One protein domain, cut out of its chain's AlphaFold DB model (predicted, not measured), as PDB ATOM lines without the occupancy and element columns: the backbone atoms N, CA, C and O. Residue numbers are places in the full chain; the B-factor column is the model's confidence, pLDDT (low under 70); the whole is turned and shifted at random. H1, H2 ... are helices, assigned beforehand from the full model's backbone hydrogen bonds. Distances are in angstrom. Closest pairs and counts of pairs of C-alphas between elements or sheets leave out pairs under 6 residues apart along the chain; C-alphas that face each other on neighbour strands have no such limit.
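AT A GLANCE: This is residues 311 to 408 of the 408 residues of the protein "Big_5 domain-containing protein" of Rhodovastum atsumiense (UniProt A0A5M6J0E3). With little regular structure, the model is mostly loops around two helices, H1 and H3, packed side by side and running opposite ways, while the one-turn helix H2 sits apart from both among the loops. The printed part has 98 residues with three named helices, in the order H1, H2, H3, and no named strand; they hold 25 residues, class all helix. It is compact, radius of gyration of the C-alphas 12.8 A, spanning 37 by 30 by 28 A.

HOW THE PARTS SIT: H1, residues 322 to 332, touches H3, residues 377 to 386; their closest C-alphas, of Ala 324 and Gly 381, are 4.0 A apart. They run opposite ways at a shallow tilt of 11 degrees. H2, residues 357 to 360, is apart from H1 and from H3. Residues 318 to 319 pair antiparallel with residues 314 to 315 and 340 to 341. In H1 and H3 every O i to N i+4 pair is within hydrogen-bond range; H2 is too short for one.

IN THESE COORDINATES: H1 measures 15.2 A from C-alpha 322 at (-18.541, 35.841, 11.195), H2 4.9 A, and H3 14.4 A to C-alpha 386 at (-23.238, 42.194, 4.475).

THE WHOLE: The farthest C-alphas, of Gly 389 and Gly 406, are 38.8 A apart. Both links are long, and the printed part has no cut. pLDDT is under 70 at residues 346 to 350, 369 to 370 and 402 to 408.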
ATOM      1  N   PHE A 311     -29.566  37.722   3.806       94.00
ATOM      2  CA  PHE A 311     -28.165  37.317   3.666       94.00
ATOM      3  C   PHE A 311     -27.844  35.993   4.381       94.00
ATOM      4  O   PHE A 311     -26.693  35.560   4.392       94.00
ATOM      5  N   GLY A 312     -28.847  35.328   4.965       94.19
ATOM      6  CA  GLY A 312     -28.687  34.040   5.640       94.19
ATOM      7  C   GLY A 312     -27.914  34.115   6.959       94.19
ATOM      8  O   GLY A 312     -27.367  33.108   7.399       94.19
ATOM      9  N   MET A 313     -27.860  35.291   7.589       95.62
ATOM     10  CA  MET A 313     -27.095  35.521   8.820       95.62
ATOM     11  C   MET A 313     -27.908  35.268  10.091       95.62
ATOM     12  O   MET A 313     -27.342  35.295  11.182       95.62
ATOM     13  N   VAL A 314     -29.213  35.006   9.986       94.62
ATOM     14  CA  VAL A 314     -30.108  34.810  11.136       94.62
ATOM     15  C   VAL A 314     -30.547  33.351  11.244       94.62
ATOM     16  O   VAL A 314     -30.999  32.750  10.272       94.62
ATOM     17  N   SER A 315     -30.451  32.785  12.449       94.31
ATOM     18  CA  SER A 315     -30.982  31.463  12.791       94.31
ATOM     19  C   SER A 315     -31.745  31.536  14.114       94.31
ATOM     20  O   SER A 315     -31.150  31.613  15.188       94.31
ATOM     21  N   GLY A 316     -33.080  31.557  14.052       90.44
ATOM     22  CA  GLY A 316     -33.900  31.849  15.232       90.44
ATOM     23  C   GLY A 316     -33.553  33.227  15.807       90.44
ATOM     24  O   GLY A 316     -33.568  34.211  15.078       90.44
ATOM     25  N   ASN A 317     -33.177  33.281  17.087       90.69
ATOM     26  CA  ASN A 317     -32.803  34.522  17.786       90.69
ATOM     27  C   ASN A 317     -31.279  34.753  17.814       90.69
ATOM     28  O   ASN A 317     -30.750  35.399  18.719       90.69
ATOM     29  N   ALA A 318     -30.554  34.159  16.866       94.50
ATOM     30  CA  ALA A 318     -29.104  34.208  16.798       94.50
ATOM     31  C   ALA A 318     -28.642  34.825  15.478       94.50
ATOM     32  O   ALA A 318     -29.017  34.360  14.400       94.50
ATOM     33  N   TYR A 319     -27.765  35.825  15.570       97.81
ATOM     34  CA  TYR A 319     -27.001  36.325  14.436       97.81
ATOM     35  C   TYR A 319     -25.678  35.569  14.319       97.81
ATOM     36  O   TYR A 319     -24.941  35.402  15.295       97.81
ATOM     37  N   THR A 320     -25.376  35.107  13.113       97.38
ATOM     38  CA  THR A 320     -24.317  34.130  12.821       97.38
ATOM     39  C   THR A 320     -23.235  34.663  11.881       97.38
ATOM     40  O   THR A 320     -22.320  33.921  11.524       97.38
ATOM     41  N   GLY A 321     -23.288  35.954  11.526       97.81
ATOM     42  CA  GLY A 321     -22.247  36.612  10.739       97.81
ATOM     43  C   GLY A 321     -20.883  36.553  11.432       97.81
ATOM     44  O   GLY A 321     -20.752  36.795  12.637       97.81
ATOM     45  N   ALA A 322     -19.861  36.166  10.670       97.38
ATOM     46  CA  ALA A 322     -18.541  35.841  11.195       97.38
ATOM     47  C   ALA A 322     -17.810  37.075  11.743       97.38
ATOM     48  O   ALA A 322     -17.092  36.977  12.742       97.38
ATOM     49  N   HIS A 323     -17.990  38.234  11.108       98.44
ATOM     50  CA  HIS A 323     -17.332  39.476  11.483       98.44
ATOM     51  C   HIS A 323     -17.930  40.074  12.757       98.44
ATOM     52  O   HIS A 323     -17.168  40.373  13.684       98.44
ATOM     53  N   ALA A 324     -19.258  40.190  12.854       98.25
ATOM     54  CA  ALA A 324     -19.917  40.660  14.073       98.25
ATOM     55  C   ALA A 324     -19.637  39.721  15.255       98.25
ATOM     56  O   ALA A 324     -19.257  40.181  16.334       98.25
ATOM     57  N   LEU A 325     -19.721  38.400  15.038       98.06
ATOM     58  CA  LEU A 325     -19.425  37.404  16.070       98.06
ATOM     59  C   LEU A 325     -17.978  37.494  16.564       98.06
ATOM     60  O   LEU A 325     -17.728  37.406  17.766       98.06
ATOM     61  N   ALA A 326     -17.013  37.707  15.667       98.00
ATOM     62  CA  ALA A 326     -15.624  37.910  16.067       98.00
ATOM     63  C   ALA A 326     -15.463  39.138  16.978       98.00
ATOM     64  O   ALA A 326     -14.726  39.067  17.960       98.00
ATOM     65  N   GLN A 327     -16.169  40.243  16.702       97.94
ATOM     66  CA  GLN A 327     -16.123  41.423  17.572       97.94
ATOM     67  C   GLN A 327     -16.839  41.192  18.903       97.94
ATOM     68  O   GLN A 327     -16.342  41.637  19.937       97.94
ATOM     69  N   TYR A 328     -17.950  40.454  18.902       97.81
ATOM     70  CA  TYR A 328     -18.656  40.114  20.133       97.81
ATOM     71  C   TYR A 328     -17.796  39.250  21.063       97.81
ATOM     72  O   TYR A 328     -17.642  39.589  22.232       97.81
ATOM     73  N   ARG A 329     -17.127  38.213  20.539       97.06
ATOM     74  CA  ARG A 329     -16.174  37.384  21.304       97.06
ATOM     75  C   ARG A 329     -15.054  38.205  21.942       97.06
ATOM     76  O   ARG A 329     -14.657  37.933  23.072       97.06
ATOM     77  N   LEU A 330     -14.542  39.212  21.227       95.38
ATOM     78  CA  LEU A 330     -13.509  40.110  21.749       95.38
ATOM     79  C   LEU A 330     -14.031  40.989  22.892       95.38
ATOM     80  O   LEU A 330     -13.320  41.157  23.878       95.38
ATOM     81  N   LEU A 331     -15.245  41.530  22.763       93.38
ATOM     82  CA  LEU A 331     -15.870  42.378  23.784       93.38
ATOM     83  C   LEU A 331     -16.308  41.589  25.023       93.38
ATOM     84  O   LEU A 331     -16.175  42.084  26.136       93.38
ATOM     85  N   ALA A 332     -16.799  40.364  24.834       94.44
ATOM     86  CA  ALA A 332     -17.208  39.465  25.912       94.44
ATOM     87  C   ALA A 332     -16.037  38.725  26.569       94.44
ATOM     88  O   ALA A 332     -16.225  38.067  27.587       94.44
ATOM     89  N   HIS A 333     -14.837  38.801  25.981       94.69
ATOM     90  CA  HIS A 333     -13.683  37.988  26.365       94.69
ATOM     91  C   HIS A 333     -13.970  36.475  26.376       94.69
ATOM     92  O   HIS A 333     -13.347  35.725  27.126       94.69
ATOM     93  N   ASP A 334     -14.874  36.021  25.506       94.75
ATOM     94  CA  ASP A 334     -15.287  34.623  25.410       94.75
ATOM     95  C   ASP A 334     -15.215  34.137  23.951       94.75
ATOM     96  O   ASP A 334     -16.085  34.463  23.140       94.75
ATOM     97  N   PRO A 335     -14.189  33.349  23.575       93.88
ATOM     98  CA  PRO A 335     -14.066  32.809  22.226       93.88
ATOM     99  C   PRO A 335     -15.061  31.673  21.923       93.88
ATOM    100  O   PRO A 335     -15.202  31.310  20.754       93.88
ATOM    101  N   ALA A 336     -15.729  31.100  22.932       95.50
ATOM    102  CA  ALA A 336     -16.638  29.965  22.774       95.50
ATOM    103  C   ALA A 336     -18.048  30.372  22.318       95.50
ATOM    104  O   ALA A 336     -18.802  29.516  21.851       95.50
ATOM    105  N   LEU A 337     -18.397  31.663  22.390       94.88
ATOM    106  CA  LEU A 337     -19.686  32.178  21.919       94.88
ATOM    107  C   LEU A 337     -19.940  31.769  20.466       94.88
ATOM    108  O   LEU A 337     -19.084  31.966  19.604       94.88
ATOM    109  N   ALA A 338     -21.112  31.208  20.178       95.81
ATOM    110  CA  ALA A 338     -21.453  30.687  18.852       95.81
ATOM    111  C   ALA A 338     -22.210  31.692  17.965       95.81
ATOM    112  O   ALA A 338     -22.264  31.505  16.752       95.81
ATOM    113  N   SER A 339     -22.781  32.745  18.554       97.12
ATOM    114  CA  SER A 339     -23.616  33.734  17.870       97.12
ATOM    115  C   SER A 339     -23.709  35.040  18.662       97.12
ATOM    116  O   SER A 339     -23.378  35.075  19.848       97.12
ATOM    117  N   VAL A 340     -24.197  36.099  18.015       97.56
ATOM    118  CA  VAL A 340     -24.586  37.358  18.670       97.56
ATOM    119  C   VAL A 340     -26.093  37.296  18.985       97.56
ATOM    120  O   VAL A 340     -26.868  36.972  18.080       97.56
ATOM    121  N   PRO A 341     -26.534  37.534  20.238       95.75
ATOM    122  CA  PRO A 341     -27.953  37.510  20.597       95.75
ATOM    123  C   PRO A 341     -28.769  38.591  19.878       95.75
ATOM    124  O   PRO A 341     -28.417  39.772  19.916       95.75
ATOM    125  N   LEU A 342     -29.877  38.183  19.261       94.12
ATOM    126  CA  LEU A 342     -30.868  39.088  18.680       94.12
ATOM    127  C   LEU A 342     -32.026  39.316  19.644       94.12
ATOM    128  O   LEU A 342     -32.340  38.462  20.476       94.12
ATOM    129  N   GLU A 343     -32.669  40.470  19.509       89.88
ATOM    130  CA  GLU A 343     -33.840  40.821  20.300       89.88
ATOM    131  C   GLU A 343     -34.998  39.846  20.043       89.88
ATOM    132  O   GLU A 343     -35.220  39.401  18.914       89.88
ATOM    133  N   THR A 344     -35.738  39.510  21.102       84.81
ATOM    134  CA  THR A 344     -36.848  38.543  21.048       84.81
ATOM    135  C   THR A 344     -38.212  39.188  21.261       84.81
ATOM    136  O   THR A 344     -39.234  38.543  21.034       84.81
ATOM    137  N   ASN A 345     -38.239  40.439  21.722       74.69
ATOM    138  CA  ASN A 345     -39.450  41.190  22.042       74.69
ATOM    139  C   ASN A 345     -39.697  42.322  21.020       74.69
ATOM    140  O   ASN A 345     -38.873  42.574  20.148       74.69
ATOM    141  N   GLY A 346     -40.845  43.007  21.109       64.31
ATOM    142  CA  GLY A 346     -41.138  44.208  20.301       64.31
ATOM    143  C   GLY A 346     -41.857  43.982  18.958       64.31
ATOM    144  O   GLY A 346     -42.204  44.947  18.292       64.31
ATOM    145  N   GLY A 347     -42.178  42.737  18.581       66.38
ATOM    146  CA  GLY A 347     -42.914  42.432  17.338       66.38
ATOM    147  C   GLY A 347     -42.006  42.282  16.108       66.38
ATOM    148  O   GLY A 347     -40.790  42.209  16.252       66.38
ATOM    149  N   ILE A 348     -42.590  42.191  14.904       56.03
ATOM    150  CA  ILE A 348     -41.860  41.880  13.653       56.03
ATOM    151  C   ILE A 348     -40.867  42.976  13.230       56.03
ATOM    152  O   ILE A 348     -39.890  42.674  12.556       56.03
ATOM    153  N   GLY A 349     -41.101  44.220  13.664       59.91
ATOM    154  CA  GLY A 349     -40.210  45.355  13.424       59.91
ATOM    155  C   GLY A 349     -38.998  45.410  14.358       59.91
ATOM    156  O   GLY A 349     -38.036  46.099  14.058       59.91
ATOM    157  N   THR A 350     -39.002  44.664  15.468       68.38
ATOM    158  CA  THR A 350     -37.927  44.733  16.475       68.38
ATOM    159  C   THR A 350     -37.213  43.401  16.654       68.38
ATOM    160  O   THR A 350     -35.982  43.340  16.592       68.38
ATOM    161  N   ALA A 351     -37.976  42.322  16.836       77.50
ATOM    162  CA  ALA A 351     -37.432  40.996  17.075       77.50
ATOM    163  C   ALA A 351     -36.685  40.487  15.834       77.50
ATOM    164  O   ALA A 351     -37.206  40.512  14.722       77.50
ATOM    165  N   GLY A 352     -35.450  40.023  16.021       80.69
ATOM    166  CA  GLY A 352     -34.588  39.551  14.932       80.69
ATOM    167  C   GLY A 352     -33.958  40.646  14.054       80.69
ATOM    168  O   GLY A 352     -32.984  40.355  13.363       80.69
ATOM    169  N   GLY A 353     -34.457  41.886  14.108       87.69
ATOM    170  CA  GLY A 353     -33.884  43.051  13.416       87.69
ATOM    171  C   GLY A 353     -32.879  43.850  14.255       87.69
ATOM    172  O   GLY A 353     -32.169  44.697  13.723       87.69
ATOM    173  N   HIS A 354     -32.793  43.563  15.554       92.88
ATOM    174  CA  HIS A 354     -31.995  44.322  16.516       92.88
ATOM    175  C   HIS A 354     -31.133  43.416  17.384       92.88
ATOM    176  O   HIS A 354     -31.445  42.238  17.594       92.88
ATOM    177  N   TRP A 355     -30.069  43.983  17.947       94.56
ATOM    178  CA  TRP A 355     -29.327  43.330  19.017       94.56
ATOM    179  C   TRP A 355     -30.174  43.240  20.285       94.56
ATOM    180  O   TRP A 355     -30.945  44.150  20.587       94.56
ATOM    181  N   ALA A 356     -30.011  42.155  21.046       92.00
ATOM    182  CA  ALA A 356     -30.748  41.968  22.292       92.00
ATOM    183  C   ALA A 356     -30.385  43.049  23.327       92.00
ATOM    184  O   ALA A 356     -29.259  43.072  23.832       92.00
ATOM    185  N   GLU A 357     -31.336  43.898  23.719       87.38
ATOM    186  CA  GLU A 357     -31.078  44.996  24.668       87.38
ATOM    187  C   GLU A 357     -30.623  44.448  26.032       87.38
ATOM    188  O   GLU A 357     -29.746  45.007  26.687       87.38
ATOM    189  N   THR A 358     -31.124  43.271  26.419       88.00
ATOM    190  CA  THR A 358     -30.701  42.558  27.642       88.00
ATOM    191  C   THR A 358     -29.207  42.234  27.688       88.00
ATOM    192  O   THR A 358     -28.656  42.071  28.774       88.00
ATOM    193  N   THR A 359     -28.556  42.130  26.527       90.50
ATOM    194  CA  THR A 359     -27.117  41.862  26.412       90.50
ATOM    195  C   THR A 359     -26.330  43.129  26.101       90.50
ATOM    196  O   THR A 359     -25.217  43.283  26.594       90.50
ATOM    197  N   PHE A 360     -26.887  44.034  25.293       92.25
ATOM    198  CA  PHE A 360     -26.140  45.150  24.709       92.25
ATOM    199  C   PHE A 360     -26.517  46.532  25.263       92.25
ATOM    200  O   PHE A 360     -25.824  47.508  24.978       92.25
ATOM    201  N   GLY A 361     -27.536  46.640  26.116       89.75
ATOM    202  CA  GLY A 361     -27.913  47.893  26.769       89.75
ATOM    203  C   GLY A 361     -28.139  49.012  25.754       89.75
ATOM    204  O   GLY A 361     -28.966  48.869  24.870       89.75
ATOM    205  N   SER A 362     -27.369  50.097  25.847       87.31
ATOM    206  CA  SER A 362     -27.494  51.275  24.980       87.31
ATOM    207  C   SER A 362     -26.709  51.200  23.664       87.31
ATOM    208  O   SER A 362     -26.266  52.232  23.168       87.31
ATOM    209  N   GLU A 363     -26.466  50.017  23.098       94.19
ATOM    210  CA  GLU A 363     -25.808  49.924  21.786       94.19
ATOM    211  C   GLU A 363     -26.714  50.493  20.683       94.19
ATOM    212  O   GLU A 363     -27.938  50.364  20.757       94.19
ATOM    213  N   LEU A 364     -26.115  51.134  19.671       94.44
ATOM    214  CA  LEU A 364     -26.828  51.845  18.611       94.44
ATOM    215  C   LEU A 364     -28.003  51.065  18.012       94.44
ATOM    216  O   LEU A 364     -29.033  51.687  17.836       94.44
ATOM    217  N   LEU A 365     -27.866  49.777  17.682       93.31
ATOM    218  CA  LEU A 365     -28.884  48.931  17.040       93.31
ATOM    219  C   LEU A 365     -29.635  48.010  18.009       93.31
ATOM    220  O   LEU A 365     -30.121  46.940  17.631       93.31
ATOM    221  N   THR A 366     -29.744  48.409  19.269       90.19
ATOM    222  CA  THR A 366     -30.778  47.861  20.156       90.19
ATOM    223  C   THR A 366     -32.127  48.516  19.852       90.19
ATOM    224  O   THR A 366     -32.180  49.630  19.341       90.19
ATOM    225  N   GLY A 367     -33.234  47.822  20.129       76.38
ATOM    226  CA  GLY A 367     -34.582  48.247  19.709       76.38
ATOM    227  C   GLY A 367     -35.183  49.452  20.452       76.38
ATOM    228  O   GLY A 367     -36.338  49.804  20.209       76.38
ATOM    229  N   TRP A 368     -34.446  50.072  21.377       75.06
ATOM    230  CA  TRP A 368     -34.943  51.160  22.220       75.06
ATOM    231  C   TRP A 368     -33.912  52.282  22.325       75.06
ATOM    232  O   TRP A 368     -32.738  52.043  22.595       75.06
ATOM    233  N   ALA A 369     -34.361  53.534  22.191       69.19
ATOM    234  CA  ALA A 369     -33.496  54.707  22.342       69.19
ATOM    235  C   ALA A 369     -33.231  55.017  23.819       69.19
ATOM    236  O   ALA A 369     -33.724  56.009  24.363       69.19
ATOM    237  N   THR A 370     -32.469  54.156  24.490       69.06
ATOM    238  CA  THR A 370     -32.050  54.368  25.876       69.06
ATOM    239  C   THR A 370     -30.544  54.641  25.947       69.06
ATOM    240  O   THR A 370     -29.734  53.993  25.293       69.06
ATOM    241  N   GLY A 371     -30.136  55.639  26.740       77.06
ATOM    242  CA  GLY A 371     -28.718  55.913  27.003       77.06
ATOM    243  C   GLY A 371     -27.950  56.595  25.859       77.06
ATOM    244  O   GLY A 371     -28.389  57.620  25.332       77.06
ATOM    245  N   GLY A 372     -26.736  56.099  25.582       81.00
ATOM    246  CA  GLY A 372     -25.740  56.756  24.725       81.00
ATOM    247  C   GLY A 372     -25.766  56.379  23.239       81.00
ATOM    248  O   GLY A 372     -25.222  57.137  22.425       81.00
ATOM    249  N   LEU A 373     -26.423  55.268  22.870       88.12
ATOM    250  CA  LEU A 373     -26.542  54.776  21.490       88.12
ATOM    251  C   LEU A 373     -25.179  54.747  20.784       88.12
ATOM    252  O   LEU A 373     -24.937  55.427  19.777       88.12
ATOM    253  N   GLU A 374     -24.235  54.032  21.389       94.12
ATOM    254  CA  GLU A 374     -22.874  53.884  20.882       94.12
ATOM    255  C   GLU A 374     -22.833  52.952  19.666       94.12
ATOM    256  O   GLU A 374     -23.309  51.817  19.722       94.12
ATOM    257  N   LEU A 375     -22.211  53.400  18.568       96.31
ATOM    258  CA  LEU A 375     -21.962  52.548  17.404       96.31
ATOM    259  C   LEU A 375     -20.835  51.558  17.724       96.31
ATOM    260  O   LEU A 375     -19.656  51.901  17.610       96.31
ATOM    261  N   SER A 376     -21.171  50.330  18.114       97.38
ATOM    262  CA  SER A 376     -20.167  49.350  18.530       97.38
ATOM    263  C   SER A 376     -19.430  48.704  17.354       97.38
ATOM    264  O   SER A 376     -19.890  48.666  16.208       97.38
ATOM    265  N   ARG A 377     -18.291  48.069  17.659       97.38
ATOM    266  CA  ARG A 377     -17.572  47.222  16.691       97.38
ATOM    267  C   ARG A 377     -18.401  46.012  16.238       97.38
ATOM    268  O   ARG A 377     -18.113  45.490  15.168       97.38
ATOM    269  N   ILE A 378     -19.416  45.581  17.000       98.19
ATOM    270  CA  ILE A 378     -20.322  44.483  16.614       98.19
ATOM    271  C   ILE A 378     -21.179  44.923  15.427       98.19
ATOM    272  O   ILE A 378     -21.179  44.247  14.400       98.19
ATOM    273  N   THR A 379     -21.801  46.101  15.518       98.38
ATOM    274  CA  THR A 379     -22.575  46.714  14.426       98.38
ATOM    275  C   THR A 379     -21.709  47.020  13.201       98.38
ATOM    276  O   THR A 379     -22.104  46.761  12.068       98.38
ATOM    277  N   VAL A 380     -20.473  47.492  13.395       98.38
ATOM    278  CA  VAL A 380     -19.529  47.646  12.269       98.38
ATOM    279  C   VAL A 380     -19.157  46.290  11.651       98.38
ATOM    280  O   VAL A 380     -18.964  46.186  10.441       98.38
ATOM    281  N   GLY A 381     -19.077  45.231  12.458       97.94
ATOM    282  CA  GLY A 381     -18.849  43.868  11.983       97.94
ATOM    283  C   GLY A 381     -19.995  43.341  11.124       97.94
ATOM    284  O   GLY A 381     -19.731  42.749  10.083       97.94
ATOM    285  N   SER A 382     -21.250  43.619  11.487       98.44
ATOM    286  CA  SER A 382     -22.396  43.160  10.695       98.44
ATOM    287  C   SER A 382     -22.519  43.879   9.345       98.44
ATOM    288  O   SER A 382     -22.994  43.277   8.384       98.44
ATOM    289  N   LEU A 383     -21.998  45.107   9.201       98.44
ATOM    290  CA  LEU A 383     -21.783  45.722   7.880       98.44
ATOM    291  C   LEU A 383     -20.780  44.921   7.031       98.44
ATOM    292  O   LEU A 383     -21.011  44.701   5.842       98.44
ATOM    293  N   ALA A 384     -19.672  44.462   7.624       97.38
ATOM    294  CA  ALA A 384     -18.697  43.634   6.911       97.38
ATOM    295  C   ALA A 384     -19.292  42.283   6.490       97.38
ATOM    296  O   ALA A 384     -19.025  41.822   5.382       97.38
ATOM    297  N   ASP A 385     -20.140  41.688   7.334       97.88
ATOM    298  CA  ASP A 385     -20.880  40.461   7.013       97.88
ATOM    299  C   ASP A 385     -21.844  40.647   5.825       97.88
ATOM    300  O   ASP A 385     -21.991  39.737   5.011       97.88
ATOM    301  N   LEU A 386     -22.441  41.836   5.661       96.31
ATOM    302  CA  LEU A 386     -23.238  42.194   4.475       96.31
ATOM    303  C   LEU A 386     -22.380  42.434   3.216       96.31
ATOM    304  O   LEU A 386     -22.904  42.471   2.104       96.31
ATOM    305  N   GLY A 387     -21.060  42.587   3.363       94.50
ATOM    306  CA  GLY A 387     -20.117  42.786   2.259       94.50
ATOM    307  C   GLY A 387     -19.608  44.220   2.082       94.50
ATOM    308  O   GLY A 387     -18.917  44.498   1.098       94.50
ATOM    309  N   TYR A 388     -19.901  45.129   3.016       96.19
ATOM    310  CA  TYR A 388     -19.290  46.459   3.035       96.19
ATOM    311  C   TYR A 388     -17.803  46.383   3.415       96.19
ATOM    312  O   TYR A 388     -17.389  45.586   4.258       96.19
ATOM    313  N   GLY A 389     -16.976  47.256   2.835       90.69
ATOM    314  CA  GLY A 389     -15.634  47.501   3.371       90.69
ATOM    315  C   GLY A 389     -15.720  48.460   4.554       90.69
ATOM    316  O   GLY A 389     -16.262  49.550   4.395       90.69
ATOM    317  N   VAL A 390     -15.200  48.063   5.718       95.44
ATOM    318  CA  VAL A 390     -15.397  48.801   6.974       95.44
ATOM    319  C   VAL A 390     -14.096  49.196   7.668       95.44
ATOM    320  O   VAL A 390     -13.090  48.485   7.617       95.44
ATOM    321  N   ASN A 391     -14.154  50.297   8.416       92.00
ATOM    322  CA  ASN A 391     -13.139  50.739   9.361       92.00
ATOM    323  C   ASN A 391     -13.605  50.507  10.804       92.00
ATOM    324  O   ASN A 391     -14.323  51.319  11.387       92.00
ATOM    325  N   TYR A 392     -13.118  49.433  11.427       91.00
ATOM    326  CA  TYR A 392     -13.418  49.123  12.829       91.00
ATOM    327  C   TYR A 392     -12.915  50.165  13.835       91.00
ATOM    328  O   TYR A 392     -13.439  50.213  14.946       91.00
ATOM    329  N   ALA A 393     -11.899  50.964  13.491       91.12
ATOM    330  CA  ALA A 393     -11.440  52.065  14.342       91.12
ATOM    331  C   ALA A 393     -12.389  53.273  14.279       91.12
ATOM    332  O   ALA A 393     -12.284  54.180  15.097       91.12
ATOM    333  N   GLY A 394     -13.319  53.274  13.321       89.19
ATOM    334  CA  GLY A 394     -14.412  54.227  13.246       89.19
ATOM    335  C   GLY A 394     -15.563  53.916  14.200       89.19
ATOM    336  O   GLY A 394     -16.477  54.723  14.249       89.19
ATOM    337  N   ALA A 395     -15.572  52.803  14.938       94.31
ATOM    338  CA  ALA A 395     -16.593  52.529  15.956       94.31
ATOM    339  C   ALA A 395     -16.421  53.429  17.195       94.31
ATOM    340  O   ALA A 395     -15.311  53.869  17.501       94.31
ATOM    341  N   ASP A 396     -17.509  53.676  17.920       95.19
ATOM    342  CA  ASP A 396     -17.459  54.338  19.222       95.19
ATOM    343  C   ASP A 396     -16.815  53.395  20.263       95.19
ATOM    344  O   ASP A 396     -16.960  52.167  20.172       95.19
ATOM    345  N   PRO A 397     -16.102  53.927  21.275       92.56
ATOM    346  CA  PRO A 397     -15.728  53.143  22.444       92.56
ATOM    347  C   PRO A 397     -16.983  52.562  23.093       92.56
ATOM    348  O   PRO A 397     -17.884  53.298  23.482       92.56
ATOM    349  N   TYR A 398     -17.028  51.241  23.212       93.38
ATOM    350  CA  TYR A 398     -18.177  50.527  23.743       93.38
ATOM    351  C   TYR A 398     -17.703  49.342  24.578       93.38
ATOM    352  O   TYR A 398     -16.751  48.648  24.210       93.38
ATOM    353  N   VAL A 399     -18.376  49.125  25.701       90.50
ATOM    354  CA  VAL A 399     -18.180  47.982  26.590       90.50
ATOM    355  C   VAL A 399     -19.530  47.327  26.810       90.50
ATOM    356  O   VAL A 399     -20.548  48.017  26.854       90.50
ATOM    357  N   LEU A 400     -19.542  46.003  26.951       90.06
ATOM    358  CA  LEU A 400     -20.776  45.317  27.305       90.06
ATOM    359  C   LEU A 400     -21.268  45.829  28.668       90.06
ATOM    360  O   LEU A 400     -20.439  46.043  29.564       90.06
ATOM    361  N   PRO A 401     -22.587  46.015  28.843       86.56
ATOM    362  CA  PRO A 401     -23.165  46.253  30.150       86.56
ATOM    363  C   PRO A 401     -22.665  45.192  31.126       86.56
ATOM    364  O   PRO A 401     -22.652  43.997  30.822       86.56
ATOM    365  N   VAL A 402     -22.244  45.627  32.311       66.62
ATOM    366  CA  VAL A 402     -21.947  44.686  33.389       66.62
ATOM    367  C   VAL A 402     -23.257  43.975  33.698       66.62
ATOM    368  O   VAL A 402     -24.265  44.645  33.942       66.62
ATOM    369  N   ALA A 403     -23.264  42.641  33.641       52.06
ATOM    370  CA  ALA A 403     -24.429  41.874  34.052       52.06
ATOM    371  C   ALA A 403     -24.871  42.385  35.435       52.06
ATOM    372  O   ALA A 403     -24.009  42.529  36.307       52.06
ATOM    373  N   PRO A 404     -26.159  42.711  35.644       38.56
ATOM    374  CA  PRO A 404     -26.640  43.090  36.963       38.56
ATOM    375  C   PRO A 404     -26.383  41.906  37.898       38.56
ATOM    376  O   PRO A 404     -27.015  40.868  37.757       38.56
ATOM    377  N   ASP A 405     -25.376  42.056  38.756       41.03
ATOM    378  CA  ASP A 405     -24.868  41.134  39.770       41.03
ATOM    379  C   ASP A 405     -25.446  39.704  39.762       41.03
ATOM    380  O   ASP A 405     -26.493  39.434  40.352       41.03
ATOM    381  N   GLY A 406     -24.681  38.753  39.207       42.34
ATOM    382  CA  GLY A 406     -24.758  37.356  39.644       42.34
ATOM    383  C   GLY A 406     -24.554  36.287  38.573       42.34
ATOM    384  O   GLY A 406     -25.528  35.747  38.061       42.34
ATOM    385  N   ILE A 407     -23.295  35.897  38.342       37.38
ATOM    386  CA  ILE A 407     -22.732  34.542  38.560       37.38
ATOM    387  C   ILE A 407     -21.446  34.394  37.725       37.38
ATOM    388  O   ILE A 407     -21.447  34.578  36.510       37.38
ATOM    389  N   THR A 408     -20.359  34.086  38.436       36.72
ATOM    390  CA  THR A 408     -19.079  33.541  37.949       36.72
ATOM    391  C   THR A 408     -19.209  32.128  37.415       36.72
ATOM    392  O   THR A 408     -19.949  31.359  38.077       36.72
TER     393      THR A 408